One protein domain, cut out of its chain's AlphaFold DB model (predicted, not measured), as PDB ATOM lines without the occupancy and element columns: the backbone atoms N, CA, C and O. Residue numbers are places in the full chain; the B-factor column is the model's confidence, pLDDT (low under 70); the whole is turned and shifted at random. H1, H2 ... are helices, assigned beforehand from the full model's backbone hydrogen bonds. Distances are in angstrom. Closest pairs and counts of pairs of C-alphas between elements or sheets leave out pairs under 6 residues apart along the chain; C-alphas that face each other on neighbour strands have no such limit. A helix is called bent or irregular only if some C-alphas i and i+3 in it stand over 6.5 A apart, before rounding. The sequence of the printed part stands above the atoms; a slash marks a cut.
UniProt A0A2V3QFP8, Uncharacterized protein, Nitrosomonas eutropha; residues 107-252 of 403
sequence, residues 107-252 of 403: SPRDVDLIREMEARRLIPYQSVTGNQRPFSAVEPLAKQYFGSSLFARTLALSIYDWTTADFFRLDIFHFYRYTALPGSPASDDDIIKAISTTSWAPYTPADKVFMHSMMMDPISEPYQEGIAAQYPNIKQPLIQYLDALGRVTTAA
ATOM      1  N   SER A 107     211.727 174.852 184.755       97.06
ATOM      2  CA  SER A 107     211.139 174.476 183.472       97.06
ATOM      3  C   SER A 107     209.824 173.710 183.678       97.06
ATOM      4  O   SER A 107     209.832 172.662 184.329       97.06
ATOM      5  N   PRO A 108     208.698 174.146 183.076       97.38
ATOM      6  CA  PRO A 108     207.452 173.380 183.109       97.38
ATOM      7  C   PRO A 108     207.611 171.966 182.536       97.38
ATOM      8  O   PRO A 108     207.021 171.025 183.053       97.38
ATOM      9  N   ARG A 109     208.472 171.799 181.522       97.62
ATOM     10  CA  ARG A 109     208.771 170.488 180.928       97.62
ATOM     11  C   ARG A 109     209.427 169.540 181.934       97.62
ATOM     12  O   ARG A 109     209.086 168.363 181.958       97.62
ATOM     13  N   ASP A 110     210.353 170.044 182.751       98.19
ATOM     14  CA  ASP A 110     211.014 169.230 183.779       98.19
ATOM     15  C   ASP A 110     210.010 168.820 184.866       98.19
ATOM     16  O   ASP A 110     209.982 167.670 185.300       98.19
ATOM     17  N   VAL A 111     209.116 169.739 185.244       98.19
ATOM     18  CA  VAL A 111     208.019 169.465 186.182       98.19
ATOM     19  C   VAL A 111     207.062 168.401 185.639       98.19
ATOM     20  O   VAL A 111     206.631 167.534 186.398       98.19
ATOM     21  N   ASP A 112     206.732 168.437 184.348       97.88
ATOM     22  CA  ASP A 112     205.831 167.457 183.735       97.88
ATOM     23  C   ASP A 112     206.439 166.046 183.705       97.88
ATOM     24  O   ASP A 112     205.724 165.081 183.977       97.88
ATOM     25  N   LEU A 113     207.756 165.915 183.496       97.25
ATOM     26  CA  LEU A 113     208.458 164.630 183.624       97.25
ATOM     27  C   LEU A 113     208.377 164.076 185.055       97.25
ATOM     28  O   LEU A 113     208.072 162.902 185.252       97.25
ATOM     29  N   ILE A 114     208.582 164.921 186.071       97.44
ATOM     30  CA  ILE A 114     208.456 164.510 187.481       97.44
ATOM     31  C   ILE A 114     207.008 164.091 187.797       97.44
ATOM     32  O   ILE A 114     206.778 163.088 188.473       97.44
ATOM     33  N   ARG A 115     206.009 164.809 187.271       97.31
ATOM     34  CA  ARG A 115     204.589 164.443 187.425       97.31
ATOM     35  C   ARG A 115     204.249 163.113 186.758       97.31
ATOM     36  O   ARG A 115     203.427 162.374 187.294       97.31
ATOM     37  N   GLU A 116     204.864 162.790 185.622       97.06
ATOM     38  CA  GLU A 116     204.697 161.480 184.983       97.06
ATOM     39  C   GLU A 116     205.198 160.354 185.900       97.06
ATOM     40  O   GLU A 116     204.496 159.358 186.106       97.06
ATOM     41  N   MET A 117     206.374 160.536 186.508       96.06
ATOM     42  CA  MET A 117     206.935 159.576 187.463       96.06
ATOM     43  C   MET A 117     206.022 159.373 188.673       96.06
ATOM     44  O   MET A 117     205.807 158.239 189.107       96.06
ATOM     45  N   GLU A 118     205.439 160.456 189.185       95.44
ATOM     46  CA  GLU A 118     204.483 160.404 190.290       95.44
ATOM     47  C   GLU A 118     203.186 159.684 189.896       95.44
ATOM     48  O   GLU A 118     202.715 158.801 190.615       95.44
ATOM     49  N   ALA A 119     202.629 159.987 188.719       96.69
ATOM     50  CA  ALA A 119     201.418 159.340 188.215       96.69
ATOM     51  C   ALA A 119     201.599 157.821 188.042       96.69
ATOM     52  O   ALA A 119     200.680 157.041 188.303       96.69
ATOM     53  N   ARG A 120     202.808 157.395 187.660       95.56
ATOM     54  CA  ARG A 120     203.214 155.985 187.546       95.56
ATOM     55  C   ARG A 120     203.613 155.352 188.884       95.56
ATOM     56  O   ARG A 120     203.945 154.166 188.920       95.56
ATOM     57  N   ARG A 121     203.558 156.117 189.982       94.44
ATOM     58  CA  ARG A 121     203.958 155.712 191.339       94.44
ATOM     59  C   ARG A 121     205.404 155.210 191.412       94.44
ATOM     60  O   ARG A 121     205.708 154.295 192.171       94.44
ATOM     61  N   LEU A 122     206.274 155.797 190.594       93.69
ATOM     62  CA  LEU A 122     207.723 155.570 190.620       93.69
ATOM     63  C   LEU A 122     208.391 156.463 191.670       93.69
ATOM     64  O   LEU A 122     209.455 156.112 192.182       93.69
ATOM     65  N   ILE A 123     207.741 157.593 191.975       93.94
ATOM     66  CA  ILE A 123     208.086 158.548 193.028       93.94
ATOM     67  C   ILE A 123     206.815 159.044 193.751       93.94
ATOM     68  O   ILE A 123     205.733 159.011 193.158       93.94
ATOM     69  N   PRO A 124     206.910 159.517 195.004       91.62
ATOM     70  CA  PRO A 124     208.050 159.286 195.882       91.62
ATOM     71  C   PRO A 124     208.262 157.787 196.153       91.62
ATOM     72  O   PRO A 124     207.370 156.981 195.876       91.62
ATOM     73  N   TYR A 125     209.409 157.380 196.691       89.06
ATOM     74  CA  TYR A 125     209.644 155.969 197.016       89.06
ATOM     75  C   TYR A 125     208.564 155.407 197.960       89.06
ATOM     76  O   TYR A 125     208.292 155.958 199.027       89.06
ATOM     77  N   GLN A 126     207.928 154.299 197.564       84.94
ATOM     78  CA  GLN A 126     206.701 153.809 198.213       84.94
ATOM     79  C   GLN A 126     206.960 152.941 199.459       84.94
ATOM     80  O   GLN A 126     206.055 152.749 200.267       84.94
ATOM     81  N   SER A 127     208.177 152.413 199.630       81.38
ATOM     82  CA  SER A 127     208.531 151.484 200.717       81.38
ATOM     83  C   SER A 127     209.279 152.202 201.845       81.38
ATOM     84  O   SER A 127     210.429 151.890 202.155       81.38
ATOM     85  N   VAL A 128     208.644 153.221 202.432       75.00
ATOM     86  CA  VAL A 128     209.188 153.905 203.615       75.00
ATOM     87  C   VAL A 128     209.052 153.020 204.859       75.00
ATOM     88  O   VAL A 128     208.008 152.415 205.101       75.00
ATOM     89  N   THR A 129     210.118 152.928 205.650       73.12
ATOM     90  CA  THR A 129     210.199 152.105 206.870       73.12
ATOM     91  C   THR A 129     210.045 152.955 208.135       73.12
ATOM     92  O   THR A 129     209.994 154.177 208.070       73.12
ATOM     93  N   GLY A 130     209.951 152.328 209.312       68.56
ATOM     94  CA  GLY A 130     209.440 152.969 210.535       68.56
ATOM     95  C   GLY A 130     210.104 154.279 210.996       68.56
ATOM     96  O   GLY A 130     209.430 155.073 211.641       68.56
ATOM     97  N   ASN A 131     211.377 154.537 210.669       80.69
ATOM     98  CA  ASN A 131     212.059 155.794 211.038       80.69
ATOM     99  C   ASN A 131     211.986 156.880 209.942       80.69
ATOM    100  O   ASN A 131     212.616 157.933 210.064       80.69
ATOM    101  N   GLN A 132     211.241 156.613 208.869       87.44
ATOM    102  CA  GLN A 132     211.029 157.505 207.737       87.44
ATOM    103  C   GLN A 132     209.599 158.062 207.776       87.44
ATOM    104  O   GLN A 132     208.638 157.337 208.039       87.44
ATOM    105  N   ARG A 133     209.440 159.359 207.509       90.50
ATOM    106  CA  ARG A 133     208.130 160.003 207.348       90.50
ATOM    107  C   ARG A 133     207.671 159.910 205.891       90.50
ATOM    108  O   ARG A 133     208.517 159.997 205.012       90.50
ATOM    109  N   PRO A 134     206.361 159.779 205.620       91.31
ATOM    110  CA  PRO A 134     205.830 159.825 204.261       91.31
ATOM    111  C   PRO A 134     205.867 161.251 203.691       91.31
ATOM    112  O   PRO A 134     205.838 162.230 204.440       91.31
ATOM    113  N   PHE A 135     205.805 161.380 202.361       92.81
ATOM    114  CA  PHE A 135     205.778 162.687 201.690       92.81
ATOM    115  C   PHE A 135     204.611 163.582 202.140       92.81
ATOM    116  O   PHE A 135     204.769 164.797 202.252       92.81
ATOM    117  N   SER A 136     203.457 163.005 202.489       93.00
ATOM    118  CA  SER A 136     202.306 163.761 203.009       93.00
ATOM    119  C   SER A 136     202.609 164.543 204.294       93.00
ATOM    120  O   SER A 136     201.948 165.541 204.567       93.00
ATOM    121  N   ALA A 137     203.620 164.138 205.073       91.62
ATOM    122  CA  ALA A 137     204.077 164.882 206.248       91.62
ATOM    123  C   ALA A 137     204.930 166.112 205.884       91.62
ATOM    124  O   ALA A 137     205.059 167.033 206.688       91.62
ATOM    125  N   VAL A 138     205.509 166.126 204.683       91.81
ATOM    126  CA  VAL A 138     206.382 167.188 204.166       91.81
ATOM    127  C   VAL A 138     205.617 168.156 203.260       91.81
ATOM    128  O   VAL A 138     205.967 169.329 203.170       91.81
ATOM    129  N   GLU A 139     204.527 167.708 202.640       92.31
ATOM    130  CA  GLU A 139     203.707 168.506 201.723       92.31
ATOM    131  C   GLU A 139     203.258 169.877 202.282       92.31
ATOM    132  O   GLU A 139     203.366 170.865 201.547       92.31
ATOM    133  N   PRO A 140     202.864 170.031 203.566       93.44
ATOM    134  CA  PRO A 140     202.548 171.350 204.127       93.44
ATOM    135  C   PRO A 140     203.726 172.340 204.098       93.44
ATOM    136  O   PRO A 140     203.514 173.550 203.989       93.44
ATOM    137  N   LEU A 141     204.968 171.842 204.143       94.56
ATOM    138  CA  LEU A 141     206.182 172.661 204.092       94.56
ATOM    139  C   LEU A 141     206.466 173.205 202.686       94.56
ATOM    140  O   LEU A 141     207.211 174.174 202.547       94.56
ATOM    141  N   ALA A 142     205.846 172.641 201.644       95.25
ATOM    142  CA  ALA A 142     206.006 173.120 200.276       95.25
ATOM    143  C   ALA A 142     205.600 174.592 200.143       95.25
ATOM    144  O   ALA A 142     206.341 175.396 199.584       95.25
ATOM    145  N   LYS A 143     204.449 174.975 200.714       91.38
ATOM    146  CA  LYS A 143     204.001 176.375 200.699       91.38
ATOM    147  C   LYS A 143     204.913 177.272 201.541       91.38
ATOM    148  O   LYS A 143     205.148 178.415 201.165       91.38
ATOM    149  N   GLN A 144     205.432 176.758 202.655       92.44
ATOM    150  CA  GLN A 144     206.314 177.512 203.545       92.44
ATOM    151  C   GLN A 144     207.638 177.885 202.864       92.44
ATOM    152  O   GLN A 144     208.033 179.046 202.907       92.44
ATOM    153  N   TYR A 145     208.311 176.929 202.218       94.19
ATOM    154  CA  TYR A 145     209.615 177.178 201.590       94.19
ATOM    155  C   TYR A 145     209.523 177.684 200.150       94.19
ATOM    156  O   TYR A 145     210.390 178.435 199.713       94.19
ATOM    157  N   PHE A 146     208.485 177.286 199.412       95.06
ATOM    158  CA  PHE A 146     208.399 177.491 197.964       95.06
ATOM    159  C   PHE A 146     207.106 178.179 197.523       95.06
ATOM    160  O   PHE A 146     206.771 178.142 196.344       95.06
ATOM    161  N   GLY A 147     206.367 178.817 198.439       89.19
ATOM    162  CA  GLY A 147     205.062 179.425 198.150       89.19
ATOM    163  C   GLY A 147     205.066 180.516 197.073       89.19
ATOM    164  O   GLY A 147     204.018 180.791 196.500       89.19
ATOM    165  N   SER A 148     206.225 181.102 196.751       87.69
ATOM    166  CA  SER A 148     206.381 182.033 195.625       87.69
ATOM    167  C   SER A 148     206.382 181.353 194.249       87.69
ATOM    168  O   SER A 148     206.212 182.030 193.237       87.69
ATOM    169  N   SER A 149     206.569 180.033 194.195       92.44
ATOM    170  CA  SER A 149     206.598 179.247 192.964       92.44
ATOM    171  C   SER A 149     205.264 178.549 192.715       92.44
ATOM    172  O   SER A 149     204.696 177.907 193.599       92.44
ATOM    173  N   LEU A 150     204.814 178.557 191.457       93.00
ATOM    174  CA  LEU A 150     203.675 177.747 191.003       93.00
ATOM    175  C   LEU A 150     203.951 176.231 191.095       93.00
ATOM    176  O   LEU A 150     203.028 175.425 190.986       93.00
ATOM    177  N   PHE A 151     205.210 175.839 191.308       96.38
ATOM    178  CA  PHE A 151     205.663 174.452 191.396       96.38
ATOM    179  C   PHE A 151     206.060 174.038 192.818       96.38
ATOM    180  O   PHE A 151     206.773 173.050 192.988       96.38
ATOM    181  N   ALA A 152     205.590 174.758 193.845       95.38
ATOM    182  CA  ALA A 152     205.970 174.558 195.247       95.38
ATOM    183  C   ALA A 152     205.982 173.085 195.696       95.38
ATOM    184  O   ALA A 152     206.952 172.614 196.289       95.38
ATOM    185  N   ARG A 153     204.920 172.333 195.373       96.69
ATOM    186  CA  ARG A 153     204.799 170.908 195.716       96.69
ATOM    187  C   ARG A 153     205.860 170.049 195.029       96.69
ATOM    188  O   ARG A 153     206.440 169.186 195.673       96.69
ATOM    189  N   THR A 154     206.116 170.286 193.743       97.50
ATOM    190  CA  THR A 154     207.127 169.545 192.973       97.50
ATOM    191  C   THR A 154     208.537 169.846 193.478       97.50
ATOM    192  O   THR A 154     209.344 168.930 193.584       97.50
ATOM    193  N   LEU A 155     208.819 171.094 193.870       97.38
ATOM    194  CA  LEU A 155     210.094 171.464 194.497       97.38
ATOM    195  C   LEU A 155     210.297 170.716 195.824       97.38
ATOM    196  O   LEU A 155     211.346 170.109 196.029       97.38
ATOM    197  N   ALA A 156     209.276 170.668 196.685       97.06
ATOM    198  CA  ALA A 156     209.337 169.886 197.921       97.06
ATOM    199  C   ALA A 156     209.484 168.377 197.665       97.06
ATOM    200  O   ALA A 156     210.286 167.727 198.332       97.06
ATOM    201  N   LEU A 157     208.753 167.832 196.684       96.69
ATOM    202  CA  LEU A 157     208.861 166.428 196.282       96.69
ATOM    203  C   LEU A 157     210.270 166.088 195.797       96.69
ATOM    204  O   LEU A 157     210.781 165.045 196.175       96.69
ATOM    205  N   SER A 158     210.907 166.961 195.013       95.81
ATOM    206  CA  SER A 158     212.258 166.712 194.491       95.81
ATOM    207  C   SER A 158     213.305 166.570 195.601       95.81
ATOM    208  O   SER A 158     214.122 165.656 195.563       95.81
ATOM    209  N   ILE A 159     213.222 167.401 196.649       95.38
ATOM    210  CA  ILE A 159     214.098 167.285 197.824       95.38
ATOM    211  C   ILE A 159     213.759 166.032 198.634       95.38
ATOM    212  O   ILE A 159     214.662 165.306 199.039       95.38
ATOM    213  N   TYR A 160     212.472 165.775 198.876       94.88
ATOM    214  CA  TYR A 160     212.053 164.597 199.630       94.88
ATOM    215  C   TYR A 160     212.508 163.308 198.941       94.88
ATOM    216  O   TYR A 160     213.094 162.440 199.586       94.88
ATOM    217  N   ASP A 161     212.265 163.172 197.636       90.56
ATOM    218  CA  ASP A 161     212.556 161.922 196.944       90.56
ATOM    219  C   ASP A 161     214.059 161.693 196.813       90.56
ATOM    220  O   ASP A 161     214.482 160.553 197.035       90.56
ATOM    221  N   TRP A 162     214.861 162.759 196.609       89.94
ATOM    222  CA  TRP A 162     216.333 162.721 196.693       89.94
ATOM    223  C   TRP A 162     216.803 161.980 197.950       89.94
ATOM    224  O   TRP A 162     217.651 161.101 197.866       89.94
ATOM    225  N   THR A 163     216.183 162.231 199.102       87.62
ATOM    226  CA  THR A 163     216.553 161.585 200.377       87.62
ATOM    227  C   THR A 163     216.057 160.136 200.528       87.62
ATOM    228  O   THR A 163     216.324 159.477 201.530       87.62
ATOM    229  N   THR A 164     215.345 159.599 199.531       85.69
ATOM    230  CA  THR A 164     214.837 158.218 199.500       85.69
ATOM    231  C   THR A 164     215.575 157.361 198.463       85.69
ATOM    232  O   THR A 164     216.741 157.068 198.651       85.69
ATOM    233  N   ALA A 165     214.927 156.893 197.395       80.50
ATOM    234  CA  ALA A 165     215.567 156.102 196.345       80.50
ATOM    235  C   ALA A 165     216.258 156.965 195.280       80.50
ATOM    236  O   ALA A 165     217.085 156.441 194.531       80.50
ATOM    237  N   ASP A 166     215.936 158.263 195.180       83.12
ATOM    238  CA  ASP A 166     216.546 159.106 194.150       83.12
ATOM    239  C   ASP A 166     218.020 159.360 194.374       83.12
ATOM    240  O   ASP A 166     218.701 159.484 193.363       83.12
ATOM    241  N   PHE A 167     218.544 159.377 195.611       85.19
ATOM    242  CA  PHE A 167     219.997 159.491 195.752       85.19
ATOM    243  C   PHE A 167     220.689 158.371 194.987       85.19
ATOM    244  O   PHE A 167     221.595 158.645 194.218       85.19
ATOM    245  N   PHE A 168     220.190 157.134 195.092       86.75
ATOM    246  CA  PHE A 168     220.764 156.009 194.369       86.75
ATOM    247  C   PHE A 168     220.605 156.173 192.852       86.75
ATOM    248  O   PHE A 168     221.575 156.006 192.116       86.75
ATOM    249  N   ARG A 169     219.401 156.514 192.369       89.56
ATOM    250  CA  ARG A 169     219.145 156.701 190.928       89.56
ATOM    251  C   ARG A 169     220.024 157.795 190.335       89.56
ATOM    252  O   ARG A 169     220.687 157.572 189.327       89.56
ATOM    253  N   LEU A 170     220.003 158.967 190.954       87.88
ATOM    254  CA  LEU A 170     220.684 160.157 190.476       87.88
ATOM    255  C   LEU A 170     222.203 159.961 190.544       87.88
ATOM    256  O   LEU A 170     222.873 160.162 189.534       87.88
ATOM    257  N   ASP A 171     222.727 159.427 191.650       86.81
ATOM    258  CA  ASP A 171     224.160 159.174 191.811       86.81
ATOM    259  C   ASP A 171     224.697 158.176 190.783       86.81
ATOM    260  O   ASP A 171     225.609 158.523 190.034       86.81
ATOM    261  N   ILE A 172     224.123 156.971 190.646       88.69
ATOM    262  CA  ILE A 172     224.685 155.981 189.706       88.69
ATOM    263  C   ILE A 172     224.624 156.477 188.255       88.69
ATOM    264  O   ILE A 172     225.551 156.239 187.481       88.69
ATOM    265  N   PHE A 173     223.556 157.184 187.870       91.19
ATOM    266  CA  PHE A 173     223.402 157.671 186.501       91.19
ATOM    267  C   PHE A 173     224.192 158.944 186.227       91.19
ATOM    268  O   PHE A 173     224.426 159.221 185.057       91.19
ATOM    269  N   HIS A 174     224.579 159.731 187.232       90.75
ATOM    270  CA  HIS A 174     225.409 160.927 187.040       90.75
ATOM    271  C   HIS A 174     226.902 160.598 187.158       90.75
ATOM    272  O   HIS A 174     227.713 161.074 186.357       90.75
ATOM    273  N   PHE A 175     227.280 159.745 188.112       90.12
ATOM    274  CA  PHE A 175     228.664 159.309 188.313       90.12
ATOM    275  C   PHE A 175     229.211 158.602 187.097       90.12
ATOM    276  O   PHE A 175     230.294 158.956 186.617       90.12
ATOM    277  N   TYR A 176     228.414 157.689 186.549       92.19
ATOM    278  CA  TYR A 176     228.804 156.865 185.423       92.19
ATOM    279  C   TYR A 176     228.527 157.515 184.063       92.19
ATOM    280  O   TYR A 176     228.318 156.818 183.077       92.19
ATOM    281  N   ARG A 177     228.553 158.855 183.984       93.25
ATOM    282  CA  ARG A 177     228.547 159.604 182.716       93.25
ATOM    283  C   ARG A 177     229.920 160.108 182.316       93.25
ATOM    284  O   ARG A 177     230.611 160.783 183.090       93.25
ATOM    285  N   TYR A 178     230.225 159.922 181.037       95.38
ATOM    286  CA  TYR A 178     231.353 160.536 180.346       95.38
ATOM    287  C   TYR A 178     231.027 161.997 180.006       95.38
ATOM    288  O   TYR A 178     230.770 162.352 178.859       95.38
ATOM    289  N   THR A 179     230.988 162.851 181.031       94.81
ATOM    290  CA  THR A 179     230.510 164.248 180.932       94.81
ATOM    291  C   THR A 179     231.305 165.146 179.977       94.81
ATOM    292  O   THR A 179     230.805 166.203 179.601       94.81
ATOM    293  N   ALA A 180     232.512 164.749 179.556       95.12
ATOM    294  CA  ALA A 180     233.301 165.494 178.573       95.12
ATOM    295  C   ALA A 180     233.079 165.018 177.121       95.12
ATOM    296  O   ALA A 180     233.566 165.656 176.187       95.12
ATOM    297  N   LEU A 181     232.347 163.917 176.909       96.25
ATOM    298  CA  LEU A 181     231.985 163.434 175.577       96.25
ATOM    299  C   LEU A 181     230.673 164.076 175.083       96.25
ATOM    300  O   LEU A 181     229.775 164.353 175.882       96.25
ATOM    301  N   PRO A 182     230.504 164.288 173.762       93.88
ATOM    302  CA  PRO A 182     229.257 164.806 173.204       93.88
ATOM    303  C   PRO A 182     228.045 163.948 173.588       93.88
ATOM    304  O   PRO A 182     228.050 162.735 173.400       93.88
ATOM    305  N   GLY A 183     226.994 164.590 174.100       90.31
ATOM    306  CA  GLY A 183     225.780 163.903 174.552       90.31
ATOM    307  C   GLY A 183     225.906 163.205 175.911       90.31
ATOM    308  O   GLY A 183     224.929 162.598 176.340       90.31
ATOM    309  N   SER A 184     227.059 163.308 176.583       92.25
ATOM    310  CA  SER A 184     227.315 162.771 177.926       92.25
ATOM    311  C   SER A 184     226.841 161.319 178.110       92.25
ATOM    312  O   SER A 184     226.037 161.058 179.011       92.25
ATOM    313  N   PRO A 185     227.287 160.371 177.257       94.50
ATOM    314  CA  PRO A 185     226.862 158.981 177.345       94.50
ATOM    315  C   PRO A 185     227.174 158.393 178.724       94.50
ATOM    316  O   PRO A 185     228.104 158.822 179.413       94.50
ATOM    317  N   ALA A 186     226.381 157.402 179.119       92.31
ATOM    318  CA  ALA A 186     226.557 156.676 180.368       92.31
ATOM    319  C   ALA A 186     227.271 155.332 180.136       92.31
ATOM    320  O   ALA A 186     227.090 154.724 179.081       92.31
ATOM    321  N   SER A 187     228.058 154.882 181.116       93.31
ATOM    322  CA  SER A 187     228.669 153.552 181.155       93.31
ATOM    323  C   SER A 187     227.614 152.505 181.507       93.31
ATOM    324  O   SER A 187     227.188 152.385 182.658       93.31
ATOM    325  N   ASP A 188     227.170 151.759 180.496       94.19
ATOM    326  CA  ASP A 188     226.099 150.768 180.642       94.19
ATOM    327  C   ASP A 188     226.507 149.633 181.583       94.19
ATOM    328  O   ASP A 188     225.744 149.272 182.479       94.19
ATOM    329  N   ASP A 189     227.733 149.128 181.435       92.81
ATOM    330  CA  ASP A 189     228.261 148.038 182.257       92.81
ATOM    331  C   ASP A 189     228.370 148.439 183.734       92.81
ATOM    332  O   ASP A 189     227.971 147.665 184.607       92.81
ATOM    333  N   ASP A 190     228.848 149.655 184.026       92.12
ATOM    334  CA  ASP A 190     228.967 150.137 185.406       92.12
ATOM    335  C   ASP A 190     227.594 150.364 186.042       92.12
ATOM    336  O   ASP A 190     227.394 149.993 187.199       92.12
ATOM    337  N   ILE A 191     226.616 150.900 185.299       92.62
ATOM    338  CA  ILE A 191     225.253 151.096 185.815       92.62
ATOM    339  C   ILE A 191     224.550 149.753 186.039       92.62
ATOM    340  O   ILE A 191     223.964 149.542 187.102       92.62
ATOM    341  N   ILE A 192     224.619 148.824 185.081       94.19
ATOM    342  CA  ILE A 192     224.039 147.480 185.227       94.19
ATOM    343  C   ILE A 192     224.657 146.778 186.436       94.19
ATOM    344  O   ILE A 192     223.930 146.248 187.280       94.19
ATOM    345  N   LYS A 193     225.990 146.819 186.558       91.69
ATOM    346  CA  LYS A 193     226.708 146.264 187.705       91.69
ATOM    347  C   LYS A 193     226.240 146.918 189.002       91.69
ATOM    348  O   LYS A 193     225.826 146.201 189.906       91.69
ATOM    349  N   ALA A 194     226.213 148.248 189.059       90.50
ATOM    350  CA  ALA A 194     225.796 149.021 190.221       90.50
ATOM    351  C   ALA A 194     224.392 148.654 190.717       90.50
ATOM    352  O   ALA A 194     224.214 148.385 191.906       90.50
ATOM    353  N   ILE A 195     223.416 148.576 189.808       91.38
ATOM    354  CA  ILE A 195     222.051 148.153 190.140       91.38
ATOM    355  C   ILE A 195     222.051 146.691 190.588       91.38
ATOM    356  O   ILE A 195     221.362 146.369 191.542       91.38
ATOM    357  N   SER A 196     222.822 145.804 189.950       91.94
ATOM    358  CA  SER A 196     222.811 144.363 190.255       91.94
ATOM    359  C   SER A 196     223.491 143.979 191.570       91.94
ATOM    360  O   SER A 196     223.165 142.936 192.135       91.94
ATOM    361  N   THR A 197     224.422 144.801 192.060       89.44
ATOM    362  CA  THR A 197     225.231 144.491 193.247       89.44
ATOM    363  C   THR A 197     224.892 145.333 194.471       89.44
ATOM    364  O   THR A 197     225.506 145.112 195.518       89.44
ATOM    365  N   THR A 198     223.984 146.316 194.372       87.25
ATOM    366  CA  THR A 198     223.633 147.153 195.530       87.25
ATOM    367  C   THR A 198     223.064 146.305 196.666       87.25
ATOM    368  O   THR A 198     222.193 145.454 196.481       87.25
ATOM    369  N   SER A 199     223.594 146.542 197.862       84.00
ATOM    370  CA  SER A 199     223.251 145.830 199.097       84.00
ATOM    371  C   SER A 199     222.691 146.762 200.175       84.00
ATOM    372  O   SER A 199     222.471 146.346 201.313       84.00
ATOM    373  N   TRP A 200     222.427 148.024 199.826       80.50
ATOM    374  CA  TRP A 200     221.926 149.021 200.761       80.50
ATOM    375  C   TRP A 200     220.420 148.886 200.936       80.50
ATOM    376  O   TRP A 200     219.648 149.366 200.112       80.50
ATOM    377  N   ALA A 201     219.973 148.242 202.012       78.81
ATOM    378  CA  ALA A 201     218.546 148.091 202.273       78.81
ATOM    379  C   ALA A 201     217.838 149.462 202.425       78.81
ATOM    380  O   ALA A 201     218.358 150.339 203.117       78.81
ATOM    381  N   PRO A 202     216.639 149.654 201.834       79.44
ATOM    382  CA  PRO A 202     215.850 148.680 201.065       79.44
ATOM    383  C   PRO A 202     216.189 148.611 199.557       79.44
ATOM    384  O   PRO A 202     215.586 147.818 198.839       79.44
ATOM    385  N   TYR A 203     217.132 149.413 199.065       86.50
ATOM    386  CA  TYR A 203     217.536 149.530 197.656       86.50
ATOM    387  C   TYR A 203     218.410 148.349 197.208       86.50
ATOM    388  O   TYR A 203     219.628 148.455 197.054       86.50
ATOM    389  N   THR A 204     217.769 147.196 197.025       89.38
ATOM    390  CA  THR A 204     218.409 145.954 196.568       89.38
ATOM    391  C   THR A 204     217.690 145.410 195.334       89.38
ATOM    392  O   THR A 204     216.475 145.589 195.236       89.38
ATOM    393  N   PRO A 205     218.370 144.682 194.425       91.19
ATOM    394  CA  PRO A 205     217.725 144.097 193.244       91.19
ATOM    395  C   PRO A 205     216.541 143.166 193.555       91.19
ATOM    396  O   PRO A 205     215.669 142.946 192.718       91.19
ATOM    397  N   ALA A 206     216.525 142.588 194.762       90.69
ATOM    398  CA  ALA A 206     215.454 141.725 195.245       90.69
ATOM    399  C   ALA A 206     214.163 142.497 195.569       90.69
ATOM    400  O   ALA A 206     213.073 141.914 195.585       90.69
ATOM    401  N   ASP A 207     214.275 143.793 195.873       91.06
ATOM    402  CA  ASP A 207     213.153 144.623 196.282       91.06
ATOM    403  C   ASP A 207     212.352 145.091 195.060       91.06
ATOM    404  O   ASP A 207     212.825 145.820 194.189       91.06
ATOM    405  N   LYS A 208     211.090 144.665 194.997       92.56
ATOM    406  CA  LYS A 208     210.201 144.962 193.866       92.56
ATOM    407  C   LYS A 208     209.871 146.448 193.749       92.56
ATOM    408  O   LYS A 208     209.591 146.905 192.646       92.56
ATOM    409  N   VAL A 209     209.852 147.182 194.862       91.69
ATOM    410  CA  VAL A 209     209.541 148.617 194.869       91.69
ATOM    411  C   VAL A 209     210.738 149.407 194.351       91.69
ATOM    412  O   VAL A 209     210.549 150.339 193.576       91.69
ATOM    413  N   PHE A 210     211.952 148.998 194.710       91.56
ATOM    414  CA  PHE A 210     213.192 149.519 194.154       91.56
ATOM    415  C   PHE A 210     213.308 149.236 192.657       91.56
ATOM    416  O   PHE A 210     213.489 150.169 191.883       91.56
ATOM    417  N   MET A 211     213.111 147.992 192.210       93.69
ATOM    418  CA  MET A 211     213.144 147.698 190.771       93.69
ATOM    419  C   MET A 211     212.083 148.502 190.008       93.69
ATOM    420  O   MET A 211     212.396 149.121 188.991       93.69
ATOM    421  N   HIS A 212     210.864 148.604 190.553       94.44
ATOM    422  CA  HIS A 212     209.812 149.438 189.969       94.44
ATOM    423  C   HIS A 212     210.228 150.910 189.907       94.44
ATOM    424  O   HIS A 212     210.029 151.537 188.875       94.44
ATOM    425  N   SER A 213     210.866 151.465 190.944       92.25
ATOM    426  CA  SER A 213     211.333 152.861 190.937       92.25
ATOM    427  C   SER A 213     212.424 153.130 189.884       92.25
ATOM    428  O   SER A 213     212.546 154.267 189.419       92.25
ATOM    429  N   MET A 214     213.142 152.092 189.436       92.62
ATOM    430  CA  MET A 214     214.077 152.106 188.297       92.62
ATOM    431  C   MET A 214     213.392 151.933 186.927       92.62
ATOM    432  O   MET A 214     214.079 151.815 185.914       92.62
ATOM    433  N   MET A 215     212.053 151.905 186.878       95.12
ATOM    434  CA  MET A 215     211.237 151.535 185.709       95.12
ATOM    435  C   MET A 215     211.422 150.082 185.239       95.12
ATOM    436  O   MET A 215     211.127 149.778 184.084       95.12
ATOM    437  N   MET A 216     211.904 149.193 186.107       95.88
ATOM    438  CA  MET A 216     212.151 147.788 185.793       95.88
ATOM    439  C   MET A 216     211.122 146.875 186.466       95.88
ATOM    440  O   MET A 216     210.660 147.125 187.579       95.88
ATOM    441  N   ASP A 217     210.809 145.765 185.808       94.81
ATOM    442  CA  ASP A 217     210.090 144.658 186.421       94.81
ATOM    443  C   ASP A 217     210.991 143.924 187.430       94.81
ATOM    444  O   ASP A 217     212.213 143.875 187.248       94.81
ATOM    445  N   PRO A 218     210.416 143.297 188.475       91.88
ATOM    446  CA  PRO A 218     211.160 142.449 189.400       91.88
ATOM    447  C   PRO A 218     211.956 141.342 188.704       91.88
ATOM    448  O   PRO A 218     211.455 140.677 187.797       91.88
ATOM    449  N   ILE A 219     213.168 141.086 189.195       90.69
ATOM    450  CA  ILE A 219     214.088 140.079 188.655       90.69
ATOM    451  C   ILE A 219     214.411 139.059 189.753       90.69
ATOM    452  O   ILE A 219     214.499 139.410 190.927       90.69
ATOM    453  N   SER A 220     214.578 137.793 189.374       89.56
ATOM    454  CA  SER A 220     215.121 136.745 190.249       89.56
ATOM    455  C   SER A 220     216.617 136.575 189.995       89.56
ATOM    456  O   SER A 220     217.097 136.895 188.910       89.56
ATOM    457  N   GLU A 221     217.359 136.033 190.957       89.94
ATOM    458  CA  GLU A 221     218.779 135.737 190.744       89.94
ATOM    459  C   GLU A 221     219.018 134.806 189.533       89.94
ATOM    460  O   GLU A 221     218.226 133.879 189.320       89.94
ATOM    461  N   PRO A 222     220.114 135.007 188.767       92.31
ATOM    462  CA  PRO A 222     221.135 136.052 188.935       92.31
ATOM    463  C   PRO A 222     220.679 137.428 188.405       92.31
ATOM    464  O   PRO A 222     220.303 137.576 187.244       92.31
ATOM    465  N   TYR A 223     220.764 138.469 189.244       94.50
ATOM    466  CA  TYR A 223     220.192 139.790 188.936       94.50
ATOM    467  C   TYR A 223     220.804 140.473 187.710       94.50
ATOM    468  O   TYR A 223     220.095 141.150 186.967       94.50
ATOM    469  N   GLN A 224     222.108 140.296 187.484       94.81
ATOM    470  CA  GLN A 224     222.839 140.997 186.428       94.81
ATOM    471  C   GLN A 224     222.267 140.727 185.028       94.81
ATOM    472  O   GLN A 224     222.085 141.668 184.261       94.81
ATOM    473  N   GLU A 225     221.928 139.475 184.706       95.31
ATOM    474  CA  GLU A 225     221.376 139.107 183.393       95.31
ATOM    475  C   GLU A 225     219.992 139.727 183.166       95.31
ATOM    476  O   GLU A 225     219.719 140.283 182.100       95.31
ATOM    477  N   GLY A 226     219.128 139.692 184.185       95.88
ATOM    478  CA  GLY A 226     217.800 140.299 184.101       95.88
ATOM    479  C   GLY A 226     217.856 141.822 183.984       95.88
ATOM    480  O   GLY A 226     217.072 142.405 183.236       95.88
ATOM    481  N   ILE A 227     218.794 142.472 184.683       96.12
ATOM    482  CA  ILE A 227     218.972 143.928 184.618       96.12
ATOM    483  C   ILE A 227     219.498 144.309 183.237       96.12
ATOM    484  O   ILE A 227     218.942 145.204 182.604       96.12
ATOM    485  N   ALA A 228     220.503 143.588 182.727       97.06
ATOM    486  CA  ALA A 228     221.051 143.809 181.392       97.06
ATOM    487  C   ALA A 228     219.986 143.670 180.289       97.06
ATOM    488  O   ALA A 228     219.998 144.430 179.322       97.06
ATOM    489  N   ALA A 229     219.027 142.749 180.447       96.94
ATOM    490  CA  ALA A 229     217.931 142.570 179.496       96.94
ATOM    491  C   ALA A 229     216.916 143.733 179.495       96.94
ATOM    492  O   ALA A 229     216.339 144.042 178.451       96.94
ATOM    493  N   GLN A 230     216.685 144.384 180.641       97.25
ATOM    494  CA  GLN A 230     215.716 145.482 180.765       97.25
ATOM    495  C   GLN A 230     216.333 146.870 180.543       97.25
ATOM    496  O   GLN A 230     215.656 147.777 180.052       97.25
ATOM    497  N   TYR A 231     217.616 147.037 180.872       96.62
ATOM    498  CA  TYR A 231     218.311 148.323 180.895       96.62
ATOM    499  C   TYR A 231     218.199 149.150 179.595       96.62
ATOM    500  O   TYR A 231     217.882 150.342 179.687       96.62
ATOM    501  N   PRO A 232     218.337 148.576 178.380       96.75
ATOM    502  CA  PRO A 232     218.201 149.345 177.139       96.75
ATOM    503  C   PRO A 232     216.846 150.053 176.982       96.75
ATOM    504  O   PRO A 232     216.776 151.112 176.361       96.75
ATOM    505  N   ASN A 233     215.777 149.499 177.568       96.25
ATOM    506  CA  ASN A 233     214.424 150.051 177.466       96.25
ATOM    507  C   ASN A 233     214.178 151.213 178.439       96.25
ATOM    508  O   ASN A 233     213.301 152.039 178.193       96.25
ATOM    509  N   ILE A 234     214.945 151.286 179.531       95.25
ATOM    510  CA  ILE A 234     214.755 152.288 180.593       95.25
ATOM    511  C   ILE A 234     215.829 153.377 180.580       95.25
ATOM    512  O   ILE A 234     215.569 154.469 181.077       95.25
ATOM    513  N   LYS A 235     217.005 153.124 179.980       95.06
ATOM    514  CA  LYS A 235     218.174 154.026 180.004       95.06
ATOM    515  C   LYS A 235     217.816 155.468 179.651       95.06
ATOM    516  O   LYS A 235     218.058 156.374 180.441       95.06
ATOM    517  N   GLN A 236     217.245 155.687 178.466       94.81
ATOM    518  CA  GLN A 236     216.966 157.040 177.974       94.81
ATOM    519  C   GLN A 236     215.838 157.742 178.751       94.81
ATOM    520  O   GLN A 236     216.061 158.876 179.178       94.81
ATOM    521  N   PRO A 237     214.672 157.108 179.003       95.31
ATOM    522  CA  PRO A 237     213.643 157.705 179.857       95.31
ATOM    523  C   PRO A 237     214.152 158.072 181.255       95.31
ATOM    524  O   PRO A 237     213.856 159.158 181.751       95.31
ATOM    525  N   LEU A 238     214.948 157.196 181.877       94.44
ATOM    526  CA  LEU A 238     215.452 157.418 183.227       94.44
ATOM    527  C   LEU A 238     216.501 158.539 183.264       94.44
ATOM    528  O   LEU A 238     216.412 159.405 184.126       94.44
ATOM    529  N   ILE A 239     217.421 158.601 182.292       94.50
ATOM    530  CA  ILE A 239     218.363 159.726 182.133       94.50
ATOM    531  C   ILE A 239     217.617 161.059 181.998       94.50
ATOM    532  O   ILE A 239     217.934 162.011 182.707       94.50
ATOM    533  N   GLN A 240     216.599 161.127 181.134       95.25
ATOM    534  CA  GLN A 240     215.828 162.356 180.917       95.25
ATOM    535  C   GLN A 240     215.109 162.820 182.185       95.25
ATOM    536  O   GLN A 240     215.089 164.017 182.481       95.25
ATOM    537  N   TYR A 241     214.529 161.880 182.932       95.25
ATOM    538  CA  TYR A 241     213.919 162.179 184.220       95.25
ATOM    539  C   TYR A 241     214.952 162.659 185.245       95.25
ATOM    540  O   TYR A 241     214.708 163.672 185.893       95.25
ATOM    541  N   LEU A 242     216.095 161.985 185.384       94.44
ATOM    542  CA  LEU A 242     217.099 162.340 186.392       94.44
ATOM    543  C   LEU A 242     217.746 163.697 186.112       94.44
ATOM    544  O   LEU A 242     217.958 164.470 187.041       94.44
ATOM    545  N   ASP A 243     217.933 164.053 184.841       94.31
ATOM    546  CA  ASP A 243     218.380 165.392 184.453       94.31
ATOM    547  C   ASP A 243     217.357 166.468 184.850       94.31
ATOM    548  O   ASP A 243     217.717 167.544 185.336       94.31
ATOM    549  N   ALA A 244     216.065 166.193 184.633       96.00
ATOM    550  CA  ALA A 244     214.982 167.077 185.053       96.00
ATOM    551  C   ALA A 244     214.918 167.189 186.584       96.00
ATOM    552  O   ALA A 244     214.833 168.295 187.120       96.00
ATOM    553  N   LEU A 245     215.023 166.063 187.290       95.31
ATOM    554  CA  LEU A 245     215.061 166.008 188.744       95.31
ATOM    555  C   LEU A 245     216.248 166.798 189.302       95.31
ATOM    556  O   LEU A 245     216.045 167.586 190.220       95.31
ATOM    557  N   GLY A 246     217.456 166.644 188.752       94.12
ATOM    558  CA  GLY A 246     218.654 167.362 189.194       94.12
ATOM    559  C   GLY A 246     218.500 168.881 189.082       94.12
ATOM    560  O   GLY A 246     218.772 169.610 190.043       94.12
ATOM    561  N   ARG A 247     217.953 169.372 187.959       95.69
ATOM    562  CA  ARG A 247     217.652 170.805 187.772       95.69
ATOM    563  C   ARG A 247     216.592 171.315 188.747       95.69
ATOM    564  O   ARG A 247     216.789 172.358 189.369       95.69
ATOM    565  N   VAL A 248     215.489 170.582 188.916       97.12
ATOM    566  CA  VAL A 248     214.400 170.973 189.831       97.12
ATOM    567  C   VAL A 248     214.858 170.929 191.292       97.12
ATOM    568  O   VAL A 248     214.567 171.856 192.047       97.12
ATOM    569  N   THR A 249     215.637 169.918 191.675       95.81
ATOM    570  CA  THR A 249     216.229 169.783 193.016       95.81
ATOM    571  C   THR A 249     217.196 170.930 193.302       95.81
ATOM    572  O   THR A 249     217.131 171.545 194.365       95.81
ATOM    573  N   THR A 250     218.034 171.295 192.328       95.56
ATOM    574  CA  THR A 250     218.937 172.449 192.429       95.56
ATOM    575  C   THR A 250     218.159 173.751 192.621       95.56
ATOM    576  O   THR A 250     218.459 174.517 193.538       95.56
ATOM    577  N   ALA A 251     217.111 173.985 191.825       96.44
ATOM    578  CA  ALA A 251     216.237 175.149 191.976       96.44
ATOM    579  C   ALA A 251     215.535 175.178 193.349       96.44
ATOM    580  O   ALA A 251     215.410 176.240 193.970       96.44
ATOM    581  N   ALA A 252     215.118 174.016 193.861       96.81
ATOM    582  CA  ALA A 252     214.531 173.890 195.189       96.81
ATOM    583  C   ALA A 252     215.545 174.270 196.281       96.81
ATOM    584  O   ALA A 252     215.266 175.148 197.094       96.81
TER     585      ALA A 252
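AT A GLANCE: This is residues 107 to 252 of the 403 residues of an uncharacterized protein of Nitrosomonas eutropha (UniProt A0A2V3QFP8). This is a flat slab of crossed helices: the long arm H6b runs through it, and H1, H3a and H3b pack on it at sharp angles. H2 packs on H3a at one end of the slab; H4 and H6a pack together at the other. The class is all helix: 146 residues are printed, with six named helices, H1 to H6, and no named strand. The whole is compact, with a radius of gyration of the C-alphas of 15.5 A and spans of 46 by 42 by 22 A.

HOW THE PARTS SIT: H6, residues 223 to 252, and H3, residues 152 to 175, were each assigned as one helix by hydrogen bonds but are bent: C-alphas 233 and 236 are 7.5 A apart, C-alphas 163 and 166 6.7 A. Arms H6a, residues 223 to 233, and H6b, residues 236 to 252, are about perpendicular at 83 degrees; H3a, residues 152 to 163, and H3b, residues 166 to 175, at 74 degrees. H6a is irregular, with C-alphas 229 and 232 7.2 A apart. The closest C-alphas of touching helices are, among them, Leu 155 and Ala 252 for H3a and H6b, 5.1 A, and Leu 170 and Leu 242 for H3b and H6b, 5.9 A. H1, residues 108 to 119, touches H6b with residues 110 to 114 alone; the closest C-alphas, Asp 110 and Ala 244, are 4.7 A apart. H2, residues 139 to 146, touches H3a, closest at C-alphas 146 and 152, 4.7 A. H4, residues 188 to 197, touches H6a, closest at C-alphas 196 and 224, 5.1 A. H5, residues 208 to 213, touches no helix. O i to N i+4 pairs are within hydrogen-bond range throughout, except in H2, 2 of 4, and H6a, 5 of 7.

IN THESE COORDINATES: H6b measures 24.2 A, H3a 17.5 A and H1 16.1 A. C-alpha 108 is at (207.452, 173.380, 183.109), C-alpha 252 at (214.531, 173.890, 195.189).

THE WHOLE: The printed part has no cut. The links H1 to H2 and H3 to H4 are long. Residue 130 has pLDDT under 70.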